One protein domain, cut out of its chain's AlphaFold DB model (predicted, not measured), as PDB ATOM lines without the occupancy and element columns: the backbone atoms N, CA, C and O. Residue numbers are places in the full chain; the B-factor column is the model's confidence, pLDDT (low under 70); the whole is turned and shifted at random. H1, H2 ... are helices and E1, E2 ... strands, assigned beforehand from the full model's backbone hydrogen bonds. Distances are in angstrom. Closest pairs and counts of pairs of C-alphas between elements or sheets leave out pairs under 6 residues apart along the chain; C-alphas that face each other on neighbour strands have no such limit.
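AT A GLANCE: This is residues 26 to 106 and 162 to 217 of the 488 residues of an uncharacterized protein of Trichococcus ilyis (UniProt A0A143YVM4). A strongly twisted five-stranded sheet is the core, with H1 and H2 over one face and H4 over the other, making three layers; H3 packs on H2, and H5 follows E5 at the sheet's edge. Residues 92 to 106, a stretch with no named element, run away from this body toward the cut, their C-alphas 14 to 29 A from the mean of all C-alphas. The printed part has 137 residues with five named helices and five named strands, in the order H1 H2 H3 E1 E2 E3 E4 H4 E5 H5. The mixed sheet runs E1 E3 E4 E2 E5; the class is mixed, helices and strands. The whole is compact, with a radius of gyration of the C-alphas of 14.5 A and spans of 49 by 33 by 25 A.

HOW THE PARTS SIT: H1, residues 26 to 34, and H2, residues 38 to 48, form a helical hairpin. They only just touch, with 3 pairs of C-alphas within 8 A, the closest those of Leu 33 and Gln 41, 5.6 A. H3, residues 52 to 56, touches H2, closest C-alphas Ala 46 and Ile 54, 5.2 A. Edge strand E1, residues 62 to 68, is antiparallel to E3, residues 165 to 171, with N 65 and O 168 within hydrogen-bond range at 2.8 A. E3 and E4, residues 174 to 183, are an antiparallel hairpin, with N 167 and O 179 at 2.8 A. E4 bends by 55 degrees at residue 177. It is parallel to E2, residues 85 to 91, with N 88 and O 180 at 2.8 A. E2 is parallel to E5, residues 207 to 212, the other edge strand, with N 89 and O 209 at 2.8 A. H1 is on the sheet at a height of 8.1 A, over E3 and only just not over E4, on which 2 of its 9 C-alphas fall. H2 is on the same face, its Thr 38 and Arg 63 of E1 having C-alphas 6.2 A apart, their closest. H4, residues 190 to 202, is on the opposite face at a height of 9.0 A, along E2 at 26 degrees on the local plane. The closest C-alphas of E2 and H4 are those of Arg 85 and Leu 201, 6.2 A. E4, H4 and E5 form a split strand-helix-strand unit, two parallel strands with E2 between them, its crossover right-handed. H5, residues 213 to 217, only grazes the sheet. Every O i to N i+4 pair is within hydrogen-bond range in H1, H2 and H5, against 8 of 9 in H4 and 0 of 1 in H3, where 2 of 2 O i to N i+3 pairs are.

IN THESE COORDINATES: H1 begins at C-alpha 26 (-50.418, 5.371, -50.621). From first to last C-alpha, H2 measures 15.0 A, H4 16.0 A, E1 20.4 A, E2 20.0 A, E3 19.9 A and E4 26.4 A. H5 ends at C-alpha 217 (-39.824, -1.423, -48.383).

THE WHOLE: The C-alphas of Thr 60 and Lys 106, the two farthest apart, are 49.9 A apart. Residues 107 to 161 are not printed, and C-alphas 106 and 162 across the cut are 24.8 A apart. The link E1 to E2 is long, with 16 residues. The pLDDT is under 70 at residues 92 to 93, 97 to 106, 185 to 187 and 203 to 206.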
ATOM      1  N   THR A  26     -49.816   4.795 -51.836       87.81
ATOM      2  CA  THR A  26     -50.418   5.371 -50.621       87.81
ATOM      3  C   THR A  26     -51.540   4.494 -50.072       87.81
ATOM      4  O   THR A  26     -51.586   4.237 -48.873       87.81
ATOM      5  N   LYS A  27     -52.416   3.979 -50.941       85.94
ATOM      6  CA  LYS A  27     -53.505   3.080 -50.544       85.94
ATOM      7  C   LYS A  27     -52.984   1.751 -50.009       85.94
ATOM      8  O   LYS A  27     -53.493   1.279 -48.999       85.94
ATOM      9  N   ALA A  28     -51.971   1.169 -50.647       84.75
ATOM     10  CA  ALA A  28     -51.357  -0.071 -50.184       84.75
ATOM     11  C   ALA A  28     -50.729   0.102 -48.786       84.75
ATOM     12  O   ALA A  28     -50.978  -0.717 -47.901       84.75
ATOM     13  N   ILE A  29     -50.002   1.202 -48.552       90.44
ATOM     14  CA  ILE A  29     -49.430   1.543 -47.240       90.44
ATOM     15  C   ILE A  29     -50.536   1.746 -46.200       90.44
ATOM     16  O   ILE A  29     -50.494   1.128 -45.138       90.44
ATOM     17  N   VAL A  30     -51.539   2.578 -46.499       90.62
ATOM     18  CA  VAL A  30     -52.638   2.893 -45.572       90.62
ATOM     19  C   VAL A  30     -53.423   1.641 -45.188       90.62
ATOM     20  O   VAL A  30     -53.579   1.381 -43.999       90.62
ATOM     21  N   ASN A  31     -53.838   0.828 -46.162       87.38
ATOM     22  CA  ASN A  31     -54.563  -0.417 -45.897       87.38
ATOM     23  C   ASN A  31     -53.729  -1.392 -45.056       87.38
ATOM     24  O   ASN A  31     -54.263  -2.108 -44.211       87.38
ATOM     25  N   THR A  32     -52.414  -1.425 -45.285       89.38
ATOM     26  CA  THR A  32     -51.505  -2.269 -44.505       89.38
ATOM     27  C   THR A  32     -51.409  -1.786 -43.065       89.38
ATOM     28  O   THR A  32     -51.496  -2.604 -42.156       89.38
ATOM     29  N   LEU A  33     -51.278  -0.475 -42.841       91.94
ATOM     30  CA  LEU A  33     -51.257   0.110 -41.499       91.94
ATOM     31  C   LEU A  33     -52.589  -0.100 -40.768       91.94
ATOM     32  O   LEU A  33     -52.589  -0.468 -39.598       91.94
ATOM     33  N   GLU A  34     -53.721   0.089 -41.442       90.19
ATOM     34  CA  GLU A  34     -55.057   0.000 -40.842       90.19
ATOM     35  C   GLU A  34     -55.355  -1.374 -40.223       90.19
ATOM     36  O   GLU A  34     -56.050  -1.453 -39.212       90.19
ATOM     37  N   LEU A  35     -54.773  -2.447 -40.766       87.00
ATOM     38  CA  LEU A  35     -54.957  -3.815 -40.271       87.00
ATOM     39  C   LEU A  35     -53.995  -4.227 -39.153       87.00
ATOM     40  O   LEU A  35     -54.118  -5.326 -38.613       87.00
ATOM     41  N   LEU A  36     -53.029  -3.379 -38.806       86.94
ATOM     42  CA  LEU A  36     -52.142  -3.619 -37.673       86.94
ATOM     43  C   LEU A  36     -52.789  -3.129 -36.377       86.94
ATOM     44  O   LEU A  36     -53.571  -2.180 -36.374       86.94
ATOM     45  N   ASP A  37     -52.419  -3.733 -35.248       89.19
ATOM     46  CA  ASP A  37     -52.770  -3.155 -33.953       89.19
ATOM     47  C   ASP A  37     -52.115  -1.777 -33.764       89.19
ATOM     48  O   ASP A  37     -51.099  -1.439 -34.379       89.19
ATOM     49  N   THR A  38     -52.681  -0.979 -32.862       91.44
ATOM     50  CA  THR A  38     -52.237   0.395 -32.606       91.44
ATOM     51  C   THR A  38     -50.760   0.496 -32.228       91.44
ATOM     52  O   THR A  38     -50.101   1.457 -32.615       91.44
ATOM     53  N   SER A  39     -50.203  -0.491 -31.521       91.19
ATOM     54  CA  SER A  39     -48.780  -0.482 -31.159       91.19
ATOM     55  C   SER A  39     -47.911  -0.553 -32.413       91.19
ATOM     56  O   SER A  39     -46.973   0.227 -32.579       91.19
ATOM     57  N   ASN A  40     -48.255  -1.468 -33.316       91.06
ATOM     58  CA  ASN A  40     -47.561  -1.681 -34.578       91.06
ATOM     59  C   ASN A  40     -47.782  -0.528 -35.572       91.06
ATOM     60  O   ASN A  40     -46.846  -0.150 -36.280       91.06
ATOM     61  N   GLN A  41     -48.978   0.069 -35.582       94.06
ATOM     62  CA  GLN A  41     -49.277   1.284 -36.344       94.06
ATOM     63  C   GLN A  41     -48.372   2.442 -35.925       94.06
ATOM     64  O   GLN A  41     -47.673   3.002 -36.765       94.06
ATOM     65  N   LEU A  42     -48.355   2.779 -34.629       95.38
ATOM     66  CA  LEU A  42     -47.567   3.894 -34.100       95.38
ATOM     67  C   LEU A  42     -46.073   3.701 -34.374       95.38
ATOM     68  O   LEU A  42     -45.401   4.643 -34.786       95.38
ATOM     69  N   GLU A  43     -45.557   2.479 -34.219       93.50
ATOM     70  CA  GLU A  43     -44.158   2.165 -34.517       93.50
ATOM     71  C   GLU A  43     -43.798   2.405 -35.991       93.50
ATOM     72  O   GLU A  43     -42.791   3.054 -36.288       93.50
ATOM     73  N   LEU A  44     -44.601   1.888 -36.926       94.12
ATOM     74  CA  LEU A  44     -44.342   2.062 -38.356       94.12
ATOM     75  C   LEU A  44     -44.526   3.514 -38.791       94.12
ATOM     76  O   LEU A  44     -43.684   4.028 -39.525       94.12
ATOM     77  N   ILE A  45     -45.574   4.189 -38.315       96.81
ATOM     78  CA  ILE A  45     -45.816   5.604 -38.611       96.81
ATOM     79  C   ILE A  45     -44.631   6.442 -38.127       96.81
ATOM     80  O   ILE A  45     -44.087   7.214 -38.912       96.81
ATOM     81  N   ALA A  46     -44.166   6.237 -36.890       96.19
ATOM     82  CA  ALA A  46     -43.003   6.931 -36.339       96.19
ATOM     83  C   ALA A  46     -41.756   6.785 -37.222       96.19
ATOM     84  O   ALA A  46     -41.037   7.758 -37.454       96.19
ATOM     85  N   LYS A  47     -41.513   5.579 -37.749       95.25
ATOM     86  CA  LYS A  47     -40.399   5.301 -38.666       95.25
ATOM     87  C   LYS A  47     -40.605   5.939 -40.044       95.25
ATOM     88  O   LYS A  47     -39.661   6.511 -40.587       95.25
ATOM     89  N   LEU A  48     -41.825   5.900 -40.588       94.69
ATOM     90  CA  LEU A  48     -42.182   6.520 -41.871       94.69
ATOM     91  C   LEU A  48     -41.997   8.043 -41.845       94.69
ATOM     92  O   LEU A  48     -41.461   8.614 -42.791       94.69
ATOM     93  N   VAL A  49     -42.368   8.709 -40.753       95.06
ATOM     94  CA  VAL A  49     -42.203  10.167 -40.626       95.06
ATOM     95  C   VAL A  49     -40.945  10.581 -39.860       95.06
ATOM     96  O   VAL A  49     -40.778  11.756 -39.552       95.06
ATOM     97  N   LYS A  50     -40.049   9.634 -39.548       93.31
ATOM     98  CA  LYS A  50     -38.795   9.870 -38.806       93.31
ATOM     99  C   LYS A  50     -39.006  10.659 -37.499       93.31
ATOM    100  O   LYS A  50     -38.167  11.472 -37.120       93.31
ATOM    101  N   ASN A  51     -40.116  10.406 -36.801       93.31
ATOM    102  CA  ASN A  51     -40.469  11.074 -35.550       93.31
ATOM    103  C   ASN A  51     -40.595  10.055 -34.399       93.31
ATOM    104  O   ASN A  51     -41.655   9.444 -34.233       93.31
ATOM    105  N   PRO A  52     -39.546   9.872 -33.575       90.56
ATOM    106  CA  PRO A  52     -39.563   8.911 -32.474       90.56
ATOM    107  C   PRO A  52     -40.499   9.310 -31.323       90.56
ATOM    108  O   PRO A  52     -40.815   8.466 -30.490       90.56
ATOM    109  N   ALA A  53     -40.990  10.554 -31.257       92.75
ATOM    110  CA  ALA A  53     -41.966  10.937 -30.234       92.75
ATOM    111  C   ALA A  53     -43.285  10.158 -30.387       92.75
ATOM    112  O   ALA A  53     -43.948   9.868 -29.393       92.75
ATOM    113  N   ILE A  54     -43.626   9.741 -31.613       95.38
ATOM    114  CA  ILE A  54     -44.828   8.946 -31.894       95.38
ATOM    115  C   ILE A  54     -44.755   7.560 -31.231       95.38
ATOM    116  O   ILE A  54     -45.772   7.070 -30.748       95.38
ATOM    117  N   THR A  55     -43.570   6.937 -31.123       89.75
ATOM    118  CA  THR A  55     -43.444   5.624 -30.457       89.75
ATOM    119  C   THR A  55     -43.614   5.692 -28.942       89.75
ATOM    120  O   THR A  55     -43.792   4.656 -28.312       89.75
ATOM    121  N   GLN A  56     -43.529   6.888 -28.351       91.62
ATOM    122  CA  GLN A  56     -43.691   7.102 -26.908       91.62
ATOM    123  C   GLN A  56     -45.153   7.351 -26.507       91.62
ATOM    124  O   GLN A  56     -45.451   7.489 -25.321       91.62
ATOM    125  N   LEU A  57     -46.071   7.437 -27.476       93.25
ATOM    126  CA  LEU A  57     -47.487   7.644 -27.202       93.25
ATOM    127  C   LEU A  57     -48.103   6.409 -26.539       93.25
ATOM    128  O   LEU A  57     -47.842   5.268 -26.921       93.25
ATOM    129  N   ASP A  58     -48.974   6.647 -25.559       90.12
ATOM    130  CA  ASP A  58     -49.705   5.579 -24.882       90.12
ATOM    131  C   ASP A  58     -50.721   4.935 -25.838       90.12
ATOM    132  O   ASP A  58     -51.766   5.515 -26.145       90.12
ATOM    133  N   LYS A  59     -50.427   3.707 -26.273       89.38
ATOM    134  CA  LYS A  59     -51.261   2.904 -27.182       89.38
ATOM    135  C   LYS A  59     -52.672   2.597 -26.666       89.38
ATOM    136  O   LYS A  59     -53.495   2.140 -27.447       89.38
ATOM    137  N   THR A  60     -52.949   2.796 -25.376       89.19
ATOM    138  CA  THR A  60     -54.295   2.608 -24.803       89.19
ATOM    139  C   THR A  60     -55.160   3.864 -24.897       89.19
ATOM    140  O   THR A  60     -56.385   3.764 -24.888       89.19
ATOM    141  N   GLN A  61     -54.533   5.036 -25.021       91.56
ATOM    142  CA  GLN A  61     -55.204   6.339 -25.105       91.56
ATOM    143  C   GLN A  61     -55.237   6.902 -26.528       91.56
ATOM    144  O   GLN A  61     -56.025   7.801 -26.821       91.56
ATOM    145  N   HIS A  62     -54.367   6.393 -27.402       95.12
ATOM    146  CA  HIS A  62     -54.236   6.861 -28.773       95.12
ATOM    147  C   HIS A  62     -54.798   5.851 -29.764       95.12
ATOM    148  O   HIS A  62     -54.742   4.646 -29.540       95.12
ATOM    149  N   ARG A  63     -55.298   6.345 -30.896       94.56
ATOM    150  CA  ARG A  63     -55.698   5.525 -32.046       94.56
ATOM    151  C   ARG A  63     -55.264   6.179 -33.348       94.56
ATOM    152  O   ARG A  63     -55.186   7.406 -33.422       94.56
ATOM    153  N   CYS A  64     -55.039   5.374 -34.379       94.50
ATOM    154  CA  CYS A  64     -54.783   5.876 -35.725       94.50
ATOM    155  C   CYS A  64     -56.078   5.871 -36.543       94.50
ATOM    156  O   CYS A  64     -56.838   4.903 -36.504       94.50
ATOM    157  N   ARG A  65     -56.327   6.942 -37.296       93.00
ATOM    158  CA  ARG A  65     -57.409   7.042 -38.281       93.00
ATOM    159  C   ARG A  65     -56.818   7.410 -39.635       93.00
ATOM    160  O   ARG A  65     -55.971   8.296 -39.723       93.00
ATOM    161  N   PHE A  66     -57.298   6.757 -40.684       92.44
ATOM    162  CA  PHE A  66     -56.782   6.921 -42.038       92.44
ATOM    163  C   PHE A  66     -57.857   7.478 -42.975       92.44
ATOM    164  O   PHE A  66     -59.049   7.229 -42.782       92.44
ATOM    165  N   ALA A  67     -57.452   8.239 -43.991       88.75
ATOM    166  CA  ALA A  67     -58.330   8.647 -45.088       88.75
ATOM    167  C   ALA A  67     -57.547   8.756 -46.401       88.75
ATOM    168  O   ALA A  67     -56.384   9.147 -46.403       88.75
ATOM    169  N   LEU A  68     -58.193   8.443 -47.525       86.62
ATOM    170  CA  LEU A  68     -57.609   8.548 -48.866       86.62
ATOM    171  C   LEU A  68     -58.278   9.685 -49.634       86.62
ATOM    172  O   LEU A  68     -59.505   9.809 -49.585       86.62
ATOM    173  N   GLN A  69     -57.471  10.503 -50.321       78.25
ATOM    174  CA  GLN A  69     -57.883  11.549 -51.278       78.25
ATOM    175  C   GLN A  69     -58.992  12.519 -50.808       78.25
ATOM    176  O   GLN A  69     -59.578  13.255 -51.598       78.25
ATOM    177  N   SER A  70     -59.314  12.551 -49.516       77.62
ATOM    178  CA  SER A  70     -60.371  13.383 -48.948       77.62
ATOM    179  C   SER A  70     -59.985  13.814 -47.541       77.62
ATOM    180  O   SER A  70     -59.547  12.999 -46.727       77.62
ATOM    181  N   LYS A  71     -60.128  15.115 -47.253       81.56
ATOM    182  CA  LYS A  71     -59.878  15.648 -45.911       81.56
ATOM    183  C   LYS A  71     -60.860  14.985 -44.930       81.56
ATOM    184  O   LYS A  71     -62.069  15.020 -45.189       81.56
ATOM    185  N   PRO A  72     -60.387  14.418 -43.807       83.31
ATOM    186  CA  PRO A  72     -61.265  13.823 -42.809       83.31
ATOM    187  C   PRO A  72     -62.331  14.816 -42.326       83.31
ATOM    188  O   PRO A  72     -62.033  15.966 -41.992       83.31
ATOM    189  N   ARG A  73     -63.595  14.377 -42.284       75.94
ATOM    190  CA  ARG A  73     -64.707  15.214 -41.803       75.94
ATOM    191  C   ARG A  73     -64.470  15.627 -40.348       75.94
ATOM    192  O   ARG A  73     -64.094  14.790 -39.528       75.94
ATOM    193  N   GLY A  74     -64.727  16.901 -40.051       74.31
ATOM    194  CA  GLY A  74     -64.581  17.469 -38.707       74.31
ATOM    195  C   GLY A  74     -63.133  17.679 -38.251       74.31
ATOM    196  O   GLY A  74     -62.927  17.989 -37.087       74.31
ATOM    197  N   LEU A  75     -62.138  17.505 -39.133       81.50
ATOM    198  CA  LEU A  75     -60.744  17.795 -38.810       81.50
ATOM    199  C   LEU A  75     -60.504  19.308 -38.763       81.50
ATOM    200  O   LEU A  75     -60.452  19.969 -39.809       81.50
ATOM    201  N   ASP A  76     -60.302  19.806 -37.549       83.00
ATOM    202  CA  ASP A  76     -59.707  21.106 -37.288       83.00
ATOM    203  C   ASP A  76     -58.177  20.964 -37.260       83.00
ATOM    204  O   ASP A  76     -57.611  20.340 -36.363       83.00
ATOM    205  N   ILE A  77     -57.514  21.475 -38.299       84.81
ATOM    206  CA  ILE A  77     -56.051  21.406 -38.424       84.81
ATOM    207  C   ILE A  77     -55.400  22.405 -37.466       84.81
ATOM    208  O   ILE A  77     -54.326  22.116 -36.939       84.81
ATOM    209  N   GLU A  78     -56.057  23.540 -37.203       83.69
ATOM    210  CA  GLU A  78     -55.541  24.601 -36.337       83.69
ATOM    211  C   GLU A  78     -55.362  24.103 -34.897       83.69
ATOM    212  O   GLU A  78     -54.401  24.484 -34.227       83.69
ATOM    213  N   ALA A  79     -56.219  23.174 -34.462       87.31
ATOM    214  CA  ALA A  79     -56.142  22.518 -33.158       87.31
ATOM    215  C   ALA A  79     -54.941  21.563 -32.998       87.31
ATOM    216  O   ALA A  79     -54.553  21.247 -31.872       87.31
ATOM    217  N   VAL A  80     -54.333  21.097 -34.097       91.06
ATOM    218  CA  VAL A  80     -53.159  20.212 -34.048       91.06
ATOM    219  C   VAL A  80     -51.899  21.054 -33.830       91.06
ATOM    220  O   VAL A  80     -51.684  21.999 -34.599       91.06
ATOM    221  N   PRO A  81     -51.022  20.724 -32.859       89.50
ATOM    222  CA  PRO A  81     -49.756  21.423 -32.676       89.50
ATOM    223  C   PRO A  81     -48.943  21.467 -33.961       89.50
ATOM    224  O   PRO A  81     -48.894  20.515 -34.738       89.50
ATOM    225  N   SER A  82     -48.317  22.606 -34.179       87.62
ATOM    226  CA  SER A  82     -47.710  23.018 -35.436       87.62
ATOM    227  C   SER A  82     -46.608  22.038 -35.897       87.62
ATOM    228  O   SER A  82     -46.575  21.605 -37.048       87.62
ATOM    229  N   GLU A  83     -45.818  21.567 -34.938       88.56
ATOM    230  CA  GLU A  83     -44.745  20.580 -35.011       88.56
ATOM    231  C   GLU A  83     -45.233  19.142 -35.266       88.56
ATOM    232  O   GLU A  83     -44.466  18.296 -35.727       88.56
ATOM    233  N   ASN A  84     -46.518  18.874 -35.024       92.88
ATOM    234  CA  ASN A  84     -47.160  17.576 -35.240       92.88
ATOM    235  C   ASN A  84     -47.921  17.510 -36.576       92.88
ATOM    236  O   ASN A  84     -48.583  16.509 -36.876       92.88
ATOM    237  N   ARG A  85     -47.830  18.571 -37.388       93.19
ATOM    238  CA  ARG A  85     -48.340  18.630 -38.760       93.19
ATOM    239  C   ARG A  85     -47.217  18.218 -39.707       93.19
ATOM    240  O   ARG A  85     -46.187  18.884 -39.789       93.19
ATOM    241  N   ILE A  86     -47.385  17.107 -40.416       94.69
ATOM    242  CA  ILE A  86     -46.305  16.497 -41.202       94.69
ATOM    243  C   ILE A  86     -46.769  16.250 -42.634       94.69
ATOM    244  O   ILE A  86     -47.829  15.677 -42.865       94.69
ATOM    245  N   LEU A  87     -45.953  16.646 -43.607       93.81
ATOM    246  CA  LEU A  87     -46.065  16.173 -44.981       93.81
ATOM    247  C   LEU A  87     -45.061  15.038 -45.182       93.81
ATOM    248  O   LEU A  87     -43.856  15.261 -45.081       93.81
ATOM    249  N   LEU A  88     -45.554  13.845 -45.502       95.00
ATOM    250  CA  LEU A  88     -44.759  12.702 -45.936       95.00
ATOM    251  C   LEU A  88     -44.768  12.615 -47.468       95.00
ATOM    252  O   LEU A  88     -45.794  12.316 -48.070       95.00
ATOM    253  N   GLY A  89     -43.622  12.868 -48.091       92.38
ATOM    254  CA  GLY A  89     -43.410  12.703 -49.523       92.38
ATOM    255  C   GLY A  89     -42.758  11.358 -49.840       92.38
ATOM    256  O   GLY A  89     -41.715  11.034 -49.274       92.38
ATOM    257  N   LEU A  90     -43.338  10.590 -50.756       88.88
ATOM    258  CA  LEU A  90     -42.836   9.288 -51.190       88.88
ATOM    259  C   LEU A  90     -42.502   9.313 -52.687       88.88
ATOM    260  O   LEU A  90     -43.355   9.639 -53.510       88.88
ATOM    261  N   SER A  91     -41.279   8.939 -53.049       75.50
ATOM    262  CA  SER A  91     -40.834   8.824 -54.447       75.50
ATOM    263  C   SER A  91     -39.845   7.668 -54.608       75.50
ATOM    264  O   SER A  91     -39.399   7.119 -53.601       75.50
ATOM    265  N   PRO A  92     -39.448   7.265 -55.831       64.31
ATOM    266  CA  PRO A  92     -38.467   6.193 -56.002       64.31
ATOM    267  C   PRO A  92     -37.135   6.471 -55.294       64.31
ATOM    268  O   PRO A  92     -36.601   5.590 -54.623       64.31
ATOM    269  N   THR A  93     -36.625   7.701 -55.384       64.31
ATOM    270  CA  THR A  93     -35.326   8.099 -54.812       64.31
ATOM    271  C   THR A  93     -35.450   8.748 -53.429       64.31
ATOM    272  O   THR A  93     -34.462   8.856 -52.707       64.31
ATOM    273  N   GLY A  94     -36.651   9.195 -53.042       74.94
ATOM    274  CA  GLY A  94     -36.859  10.085 -51.895       74.94
ATOM    275  C   GLY A  94     -36.439  11.536 -52.158       74.94
ATOM    276  O   GLY A  94     -36.547  12.376 -51.262       74.94
ATOM    277  N   GLY A  95     -35.968  11.826 -53.372       74.06
ATOM    278  CA  GLY A  95     -35.565  13.141 -53.837       74.06
ATOM    279  C   GLY A  95     -36.751  14.048 -54.149       74.06
ATOM    280  O   GLY A  95     -37.877  13.604 -54.408       74.06
ATOM    281  N   VAL A  96     -36.457  15.342 -54.120       75.81
ATOM    282  CA  VAL A  96     -37.316  16.438 -54.566       75.81
ATOM    283  C   VAL A  96     -36.570  17.118 -55.707       75.81
ATOM    284  O   VAL A  96     -35.354  17.296 -55.607       75.81
ATOM    285  N   TRP A  97     -37.262  17.495 -56.784       62.03
ATOM    286  CA  TRP A  97     -36.631  18.262 -57.858       62.03
ATOM    287  C   TRP A  97     -35.936  19.497 -57.284       62.03
ATOM    288  O   TRP A  97     -36.540  20.197 -56.473       62.03
ATOM    289  N   ASN A  98     -34.687  19.710 -57.716       56.81
ATOM    290  CA  ASN A  98     -33.827  20.882 -57.521       56.81
ATOM    291  C   ASN A  98     -34.354  21.878 -56.459       56.81
ATOM    292  O   ASN A  98     -35.256  22.666 -56.735       56.81
ATOM    293  N   GLU A  99     -33.783  21.871 -55.245       47.16
ATOM    294  CA  GLU A  99     -34.284  22.595 -54.053       47.16
ATOM    295  C   GLU A  99     -34.419  24.130 -54.196       47.16
ATOM    296  O   GLU A  99     -34.893  24.810 -53.278       47.16
ATOM    297  N   LYS A 100     -34.030  24.713 -55.337       46.28
ATOM    298  CA  LYS A 100     -34.275  26.124 -55.651       46.28
ATOM    299  C   LYS A 100     -35.765  26.352 -55.908       46.28
ATOM    300  O   LYS A 100     -36.263  26.246 -57.024       46.28
ATOM    301  N   LEU A 101     -36.469  26.702 -54.838       49.22
ATOM    302  CA  LEU A 101     -37.864  27.126 -54.871       49.22
ATOM    303  C   LEU A 101     -38.019  28.388 -55.736       49.22
ATOM    304  O   LEU A 101     -37.605  29.474 -55.327       49.22
ATOM    305  N   LEU A 102     -38.672  28.266 -56.891       48.75
ATOM    306  CA  LEU A 102     -39.079  29.419 -57.690       48.75
ATOM    307  C   LEU A 102     -40.228  30.155 -56.986       48.75
ATOM    308  O   LEU A 102     -41.186  29.568 -56.467       48.75
ATOM    309  N   ASP A 103     -40.146  31.479 -56.945       52.75
ATOM    310  CA  ASP A 103     -41.199  32.300 -56.362       52.75
ATOM    311  C   ASP A 103     -42.336  32.491 -57.374       52.75
ATOM    312  O   ASP A 103     -42.267  33.366 -58.231       52.75
ATOM    313  N   ILE A 104     -43.411  31.703 -57.252       47.72
ATOM    314  CA  ILE A 104     -44.595  31.755 -58.136       47.72
ATOM    315  C   ILE A 104     -45.178  33.178 -58.262       47.72
ATOM    316  O   ILE A 104     -45.720  33.537 -59.307       47.72
ATOM    317  N   ARG A 105     -45.012  34.041 -57.245       49.38
ATOM    318  CA  ARG A 105     -45.449  35.446 -57.327       49.38
ATOM    319  C   ARG A 105     -44.591  36.263 -58.295       49.38
ATOM    320  O   ARG A 105     -45.125  37.140 -58.964       49.38
ATOM    321  N   LYS A 106     -43.294  35.957 -58.401       52.66
ATOM    322  CA  LYS A 106     -42.391  36.512 -59.424       52.66
ATOM    323  C   LYS A 106     -42.651  35.889 -60.797       52.66
ATOM    324  O   LYS A 106     -42.678  36.615 -61.783       52.66
ATOM    325  N   ILE A 162     -55.369  18.230 -52.684       77.31
ATOM    326  CA  ILE A 162     -55.861  16.921 -52.255       77.31
ATOM    327  C   ILE A 162     -54.644  16.008 -52.154       77.31
ATOM    328  O   ILE A 162     -54.166  15.561 -53.193       77.31
ATOM    329  N   PRO A 163     -54.094  15.781 -50.951       85.19
ATOM    330  CA  PRO A 163     -53.031  14.800 -50.788       85.19
ATOM    331  C   PRO A 163     -53.584  13.391 -51.024       85.19
ATOM    332  O   PRO A 163     -54.778  13.136 -50.821       85.19
ATOM    333  N   ASP A 164     -52.708  12.466 -51.400       85.69
ATOM    334  CA  ASP A 164     -53.078  11.076 -51.675       85.69
ATOM    335  C   ASP A 164     -53.670  10.374 -50.447       85.69
ATOM    336  O   ASP A 164     -54.557   9.524 -50.568       85.69
ATOM    337  N   GLY A 165     -53.199  10.736 -49.251       90.50
ATOM    338  CA  GLY A 165     -53.652  10.129 -48.006       90.50
ATOM    339  C   GLY A 165     -53.462  11.006 -46.776       90.50
ATOM    340  O   GLY A 165     -52.710  11.978 -46.783       90.50
ATOM    341  N   TRP A 166     -54.153  10.622 -45.709       92.31
ATOM    342  CA  TRP A 166     -54.122  11.236 -44.391       92.31
ATOM    343  C   TRP A 166     -53.939  10.148 -43.336       92.31
ATOM    344  O   TRP A 166     -54.632   9.128 -43.365       92.31
ATOM    345  N   ILE A 167     -53.049  10.399 -42.382       95.00
ATOM    346  CA  ILE A 167     -52.897   9.633 -41.149       95.00
ATOM    347  C   ILE A 167     -53.106  10.605 -39.990       95.00
ATOM    348  O   ILE A 167     -52.358  11.570 -39.818       95.00
ATOM    349  N   LEU A 168     -54.130  10.345 -39.189       95.19
ATOM    350  CA  LEU A 168     -54.414  11.067 -37.960       95.19
ATOM    351  C   LEU A 168     -54.077  10.174 -36.777       95.19
ATOM    352  O   LEU A 168     -54.526   9.031 -36.721       95.19
ATOM    353  N   ILE A 169     -53.327  10.708 -35.819       96.06
ATOM    354  CA  ILE A 169     -53.177  10.078 -34.507       96.06
ATOM    355  C   ILE A 169     -54.044  10.883 -33.556       96.06
ATOM    356  O   ILE A 169     -53.854  12.091 -33.427       96.06
ATOM    357  N   GLU A 170     -55.018  10.232 -32.935       94.88
ATOM    358  CA  GLU A 170     -56.018  10.874 -32.087       94.88
ATOM    359  C   GLU A 170     -55.851  10.432 -30.637       94.88
ATOM    360  O   GLU A 170     -55.627   9.249 -30.384       94.88
ATOM    361  N   LYS A 171     -56.024  11.367 -29.701       93.69
ATOM    362  CA  LYS A 171     -56.185  11.113 -28.269       93.69
ATOM    363  C   LYS A 171     -57.588  11.545 -27.861       93.69
ATOM    364  O   LYS A 171     -57.986  12.665 -28.166       93.69
ATOM    365  N   ASP A 172     -58.353  10.657 -27.227       88.25
ATOM    366  CA  ASP A 172     -59.732  10.942 -26.785       88.25
ATOM    367  C   ASP A 172     -60.636  11.514 -27.905       88.25
ATOM    368  O   ASP A 172     -61.509  12.353 -27.688       88.25
ATOM    369  N   GLY A 173     -60.407  11.066 -29.148       84.56
ATOM    370  CA  GLY A 173     -61.137  11.509 -30.340       84.56
ATOM    371  C   GLY A 173     -60.684  12.848 -30.935       84.56
ATOM    372  O   GLY A 173     -61.250  13.262 -31.944       84.56
ATOM    373  N   GLN A 174     -59.669  13.498 -30.359       89.31
ATOM    374  CA  GLN A 174     -59.078  14.735 -30.873       89.31
ATOM    375  C   GLN A 174     -57.730  14.460 -31.558       89.31
ATOM    376  O   GLN A 174     -56.912  13.718 -31.010       89.31
ATOM    377  N   PRO A 175     -57.465  15.028 -32.747       91.19
ATOM    378  CA  PRO A 175     -56.214  14.811 -33.467       91.19
ATOM    379  C   PRO A 175     -55.040  15.482 -32.744       91.19
ATOM    380  O   PRO A 175     -55.046  16.684 -32.500       91.19
ATOM    381  N   VAL A 176     -54.009  14.698 -32.431       94.75
ATOM    382  CA  VAL A 176     -52.741  15.172 -31.849       94.75
ATOM    383  C   VAL A 176     -51.604  15.197 -32.870       94.75
ATOM    384  O   VAL A 176     -50.682  15.995 -32.720       94.75
ATOM    385  N   TYR A 177     -51.693  14.376 -33.925       95.31
ATOM    386  CA  TYR A 177     -50.855  14.458 -35.123       95.31
ATOM    387  C   TYR A 177     -51.718  14.454 -36.379       95.31
ATOM    388  O   TYR A 177     -52.712  13.727 -36.461       95.31
ATOM    389  N   CYS A 178     -51.280  15.219 -37.377       94.44
ATOM    390  CA  CYS A 178     -51.867  15.235 -38.708       94.44
ATOM    391  C   CYS A 178     -50.762  15.046 -39.744       94.44
ATOM    392  O   CYS A 178     -49.963  15.948 -39.987       94.44
ATOM    393  N   ILE A 179     -50.727  13.869 -40.358       95.38
ATOM    394  CA  ILE A 179     -49.756  13.516 -41.388       95.38
ATOM    395  C   ILE A 179     -50.509  13.407 -42.713       95.38
ATOM    396  O   ILE A 179     -51.476  12.654 -42.810       95.38
ATOM    397  N   ILE A 180     -50.066  14.120 -43.741       93.31
ATOM    398  CA  ILE A 180     -50.542  13.910 -45.114       93.31
ATOM    399  C   ILE A 180     -49.484  13.184 -45.928       93.31
ATOM    400  O   ILE A 180     -48.291  13.355 -45.684       93.31
ATOM    401  N   ILE A 181     -49.923  12.389 -46.895       92.69
ATOM    402  CA  ILE A 181     -49.056  11.620 -47.783       92.69
ATOM    403  C   ILE A 181     -49.196  12.170 -49.193       92.69
ATOM    404  O   ILE A 181     -50.310  12.318 -49.690       92.69
ATOM    405  N   GLU A 182     -48.060  12.410 -49.829       89.06
ATOM    406  CA  GLU A 182     -47.948  12.674 -51.256       89.06
ATOM    407  C   GLU A 182     -47.017  11.629 -51.870       89.06
ATOM    408  O   GLU A 182     -45.909  11.436 -51.371       89.06
ATOM    409  N   ASN A 183     -47.443  10.951 -52.935       84.88
ATOM    410  CA  ASN A 183     -46.625   9.991 -53.662       84.88
ATOM    411  C   ASN A 183     -46.417  10.410 -55.119       84.88
ATOM    412  O   ASN A 183     -47.287  11.008 -55.751       84.88
ATOM    413  N   LYS A 184     -45.252  10.058 -55.670       75.44
ATOM    414  CA  LYS A 184     -44.951  10.183 -57.099       75.44
ATOM    415  C   LYS A 184     -44.134   8.997 -57.602       75.44
ATOM    416  O   LYS A 184     -43.385   8.378 -56.857       75.44
ATOM    417  N   LEU A 185     -44.259   8.707 -58.899       59.41
ATOM    418  CA  LEU A 185     -43.436   7.717 -59.624       59.41
ATOM    419  C   LEU A 185     -42.063   8.253 -60.038       59.41
ATOM    420  O   LEU A 185     -41.285   7.557 -60.678       59.41
ATOM    421  N   TYR A 186     -41.805   9.507 -59.719       59.50
ATOM    422  CA  TYR A 186     -40.613  10.268 -60.035       59.50
ATOM    423  C   TYR A 186     -40.307  11.149 -58.822       59.50
ATOM    424  O   TYR A 186     -41.082  11.176 -57.861       59.50
ATOM    425  N   ASP A 187     -39.175  11.844 -58.843       63.09
ATOM    426  CA  ASP A 187     -38.798  12.758 -57.764       63.09
ATOM    427  C   ASP A 187     -39.901  13.787 -57.487       63.09
ATOM    428  O   ASP A 187     -40.625  14.222 -58.379       63.09
ATOM    429  N   LEU A 188     -40.086  14.145 -56.221       71.25
ATOM    430  CA  LEU A 188     -41.233  14.948 -55.818       71.25
ATOM    431  C   LEU A 188     -41.137  16.364 -56.390       71.25
ATOM    432  O   LEU A 188     -40.077  16.988 -56.372       71.25
ATOM    433  N   ASN A 189     -42.275  16.907 -56.814       71.38
ATOM    434  CA  ASN A 189     -42.362  18.294 -57.245       71.38
ATOM    435  C   ASN A 189     -42.402  19.230 -56.014       71.38
ATOM    436  O   ASN A 189     -43.393  19.203 -55.271       71.38
ATOM    437  N   PRO A 190     -41.396  20.103 -55.796       72.44
ATOM    438  CA  PRO A 190     -41.331  20.972 -54.620       72.44
ATOM    439  C   PRO A 190     -42.533  21.921 -54.499       72.44
ATOM    440  O   PRO A 190     -42.958  22.241 -53.387       72.44
ATOM    441  N   TYR A 191     -43.129  22.348 -55.614       70.12
ATOM    442  CA  TYR A 191     -44.300  23.227 -55.605       70.12
ATOM    443  C   TYR A 191     -45.554  22.505 -55.164       70.12
ATOM    444  O   TYR A 191     -46.361  23.066 -54.424       70.12
ATOM    445  N   GLN A 192     -45.705  21.252 -55.580       74.75
ATOM    446  CA  GLN A 192     -46.823  20.443 -55.142       74.75
ATOM    447  C   GLN A 192     -46.722  20.185 -53.633       74.75
ATOM    448  O   GLN A 192     -47.693  20.418 -52.912       74.75
ATOM    449  N   LEU A 193     -45.531  19.839 -53.126       81.56
ATOM    450  CA  LEU A 193     -45.288  19.708 -51.682       81.56
ATOM    451  C   LEU A 193     -45.613  21.011 -50.939       81.56
ATOM    452  O   LEU A 193     -46.314  21.004 -49.927       81.56
ATOM    453  N   ARG A 194     -45.163  22.157 -51.466       77.31
ATOM    454  CA  ARG A 194     -45.480  23.485 -50.922       77.31
ATOM    455  C   ARG A 194     -46.989  23.737 -50.890       77.31
ATOM    456  O   ARG A 194     -47.498  24.192 -49.871       77.31
ATOM    457  N   ASN A 195     -47.697  23.419 -51.968       77.31
ATOM    458  CA  ASN A 195     -49.142  23.591 -52.085       77.31
ATOM    459  C   ASN A 195     -49.901  22.706 -51.083       77.31
ATOM    460  O   ASN A 195     -50.810  23.181 -50.405       77.31
ATOM    461  N   HIS A 196     -49.505  21.438 -50.923       84.25
ATOM    462  CA  HIS A 196     -50.036  20.553 -49.883       84.25
ATOM    463  C   HIS A 196     -49.795  21.122 -48.482       84.25
ATOM    464  O   HIS A 196     -50.740  21.231 -47.706       84.25
ATOM    465  N   ARG A 197     -48.582  21.597 -48.169       82.94
ATOM    466  CA  ARG A 197     -48.312  22.259 -46.879       82.94
ATOM    467  C   ARG A 197     -49.194  23.481 -46.662       82.94
ATOM    468  O   ARG A 197     -49.779  23.624 -45.600       82.94
ATOM    469  N   GLN A 198     -49.308  24.348 -47.667       77.62
ATOM    470  CA  GLN A 198     -50.106  25.575 -47.594       77.62
ATOM    471  C   GLN A 198     -51.575  25.289 -47.345       77.62
ATOM    472  O   GLN A 198     -52.157  25.838 -46.414       77.62
ATOM    473  N   LYS A 199     -52.162  24.451 -48.198       79.19
ATOM    474  CA  LYS A 199     -53.612  24.288 -48.285       79.19
ATOM    475  C   LYS A 199     -54.142  23.149 -47.413       79.19
ATOM    476  O   LYS A 199     -55.322  23.156 -47.089       79.19
ATOM    477  N   SER A 200     -53.302  22.173 -47.051       84.06
ATOM    478  CA  SER A 200     -53.708  20.982 -46.279       84.06
ATOM    479  C   SER A 200     -53.171  20.942 -44.849       84.06
ATOM    480  O   SER A 200     -53.719  20.186 -44.058       84.06
ATOM    481  N   LEU A 201     -52.119  21.703 -44.510       85.19
ATOM    482  CA  LEU A 201     -51.510  21.708 -43.165       85.19
ATOM    483  C   LEU A 201     -51.300  23.108 -42.560       85.19
ATOM    484  O   LEU A 201     -50.871  23.203 -41.411       85.19
ATOM    485  N   GLU A 202     -51.595  24.164 -43.322       76.00
ATOM    486  CA  GLU A 202     -51.302  25.574 -43.029       76.00
ATOM    487  C   GLU A 202     -49.794  25.900 -42.964       76.00
ATOM    488  O   GLU A 202     -49.012  25.419 -42.147       76.00
ATOM    489  N   TYR A 203     -49.382  26.773 -43.885       59.91
ATOM    490  CA  TYR A 203     -48.046  26.891 -44.483       59.91
ATOM    491  C   TYR A 203     -46.804  26.906 -43.570       59.91
ATOM    492  O   TYR A 203     -45.752  26.416 -43.986       59.91
ATOM    493  N   ASN A 204     -46.878  27.491 -42.374       57.03
ATOM    494  CA  ASN A 204     -45.673  27.965 -41.682       57.03
ATOM    495  C   ASN A 204     -45.068  26.998 -40.658       57.03
ATOM    496  O   ASN A 204     -43.974  27.278 -40.180       57.03
ATOM    497  N   ALA A 205     -45.713  25.872 -40.346       55.31
ATOM    498  CA  ALA A 205     -45.241  25.004 -39.262       55.31
ATOM    499  C   ALA A 205     -45.058  23.524 -39.610       55.31
ATOM    500  O   ALA A 205     -44.449  22.784 -38.843       55.31
ATOM    501  N   ALA A 206     -45.543  23.087 -40.773       68.88
ATOM    502  CA  ALA A 206     -45.498  21.676 -41.113       68.88
ATOM    503  C   ALA A 206     -44.093  21.203 -41.509       68.88
ATOM    504  O   ALA A 206     -43.468  21.764 -42.420       68.88
ATOM    505  N   THR A 207     -43.650  20.113 -40.883       86.00
ATOM    506  CA  THR A 207     -42.397  19.431 -41.221       86.00
ATOM    507  C   THR A 207     -42.594  18.603 -42.487       86.00
ATOM    508  O   THR A 207     -43.592  17.902 -42.629       86.00
ATOM    509  N   THR A 208     -41.655  18.686 -43.430       89.25
ATOM    510  CA  THR A 208     -41.656  17.848 -44.637       89.25
ATOM    511  C   THR A 208     -40.632  16.745 -44.479       89.25
ATOM    512  O   THR A 208     -39.461  17.022 -44.235       89.25
ATOM    513  N   ILE A 209     -41.077  15.506 -44.626       93.19
ATOM    514  CA  ILE A 209     -40.237  14.318 -44.589       93.19
ATOM    515  C   ILE A 209     -40.374  13.636 -45.933       93.19
ATOM    516  O   ILE A 209     -41.484  13.318 -46.348       93.19
ATOM    517  N   THR A 210     -39.256  13.388 -46.601       91.56
ATOM    518  CA  THR A 210     -39.242  12.584 -47.818       91.56
ATOM    519  C   THR A 210     -38.610  11.224 -47.555       91.56
ATOM    520  O   THR A 210     -37.670  11.086 -46.758       91.56
ATOM    521  N   GLN A 211     -39.171  10.200 -48.193       91.12
ATOM    522  CA  GLN A 211     -38.660   8.837 -48.167       91.12
ATOM    523  C   GLN A 211     -38.647   8.246 -49.571       91.12
ATOM    524  O   GLN A 211     -39.568   8.453 -50.362       91.12
ATOM    525  N   SER A 212     -37.600   7.475 -49.850       86.12
ATOM    526  CA  SER A 212     -37.571   6.614 -51.020       86.12
ATOM    527  C   SER A 212     -38.511   5.427 -50.815       86.12
ATOM    528  O   SER A 212     -38.650   4.934 -49.690       86.12
ATOM    529  N   PHE A 213     -39.102   4.901 -51.889       82.75
ATOM    530  CA  PHE A 213     -39.853   3.648 -51.796       82.75
ATOM    531  C   PHE A 213     -38.985   2.507 -51.279       82.75
ATOM    532  O   PHE A 213     -39.474   1.638 -50.563       82.75
ATOM    533  N   SER A 214     -37.682   2.572 -51.538       75.94
ATOM    534  CA  SER A 214     -36.745   1.613 -50.994       75.94
ATOM    535  C   SER A 214     -36.652   1.614 -49.476       75.94
ATOM    536  O   SER A 214     -36.686   0.557 -48.850       75.94
ATOM    537  N   THR A 215     -36.617   2.801 -48.872       84.88
ATOM    538  CA  THR A 215     -36.632   2.932 -47.414       84.88
ATOM    539  C   THR A 215     -37.947   2.400 -46.857       84.88
ATOM    540  O   THR A 215     -37.951   1.686 -45.858       84.88
ATOM    541  N   VAL A 216     -39.069   2.695 -47.523       90.00
ATOM    542  CA  VAL A 216     -40.386   2.177 -47.129       90.00
ATOM    543  C   VAL A 216     -40.406   0.646 -47.173       90.00
ATOM    544  O   VAL A 216     -40.823   0.025 -46.198       90.00
ATOM    545  N   TYR A 217     -39.903   0.032 -48.245       85.00
ATOM    546  CA  TYR A 217     -39.824  -1.423 -48.383       85.00
ATOM    547  C   TYR A 217     -39.029  -2.057 -47.233       85.00
ATOM    548  O   TYR A 217     -39.544  -2.932 -46.536       85.00
TER     549      TYR A 217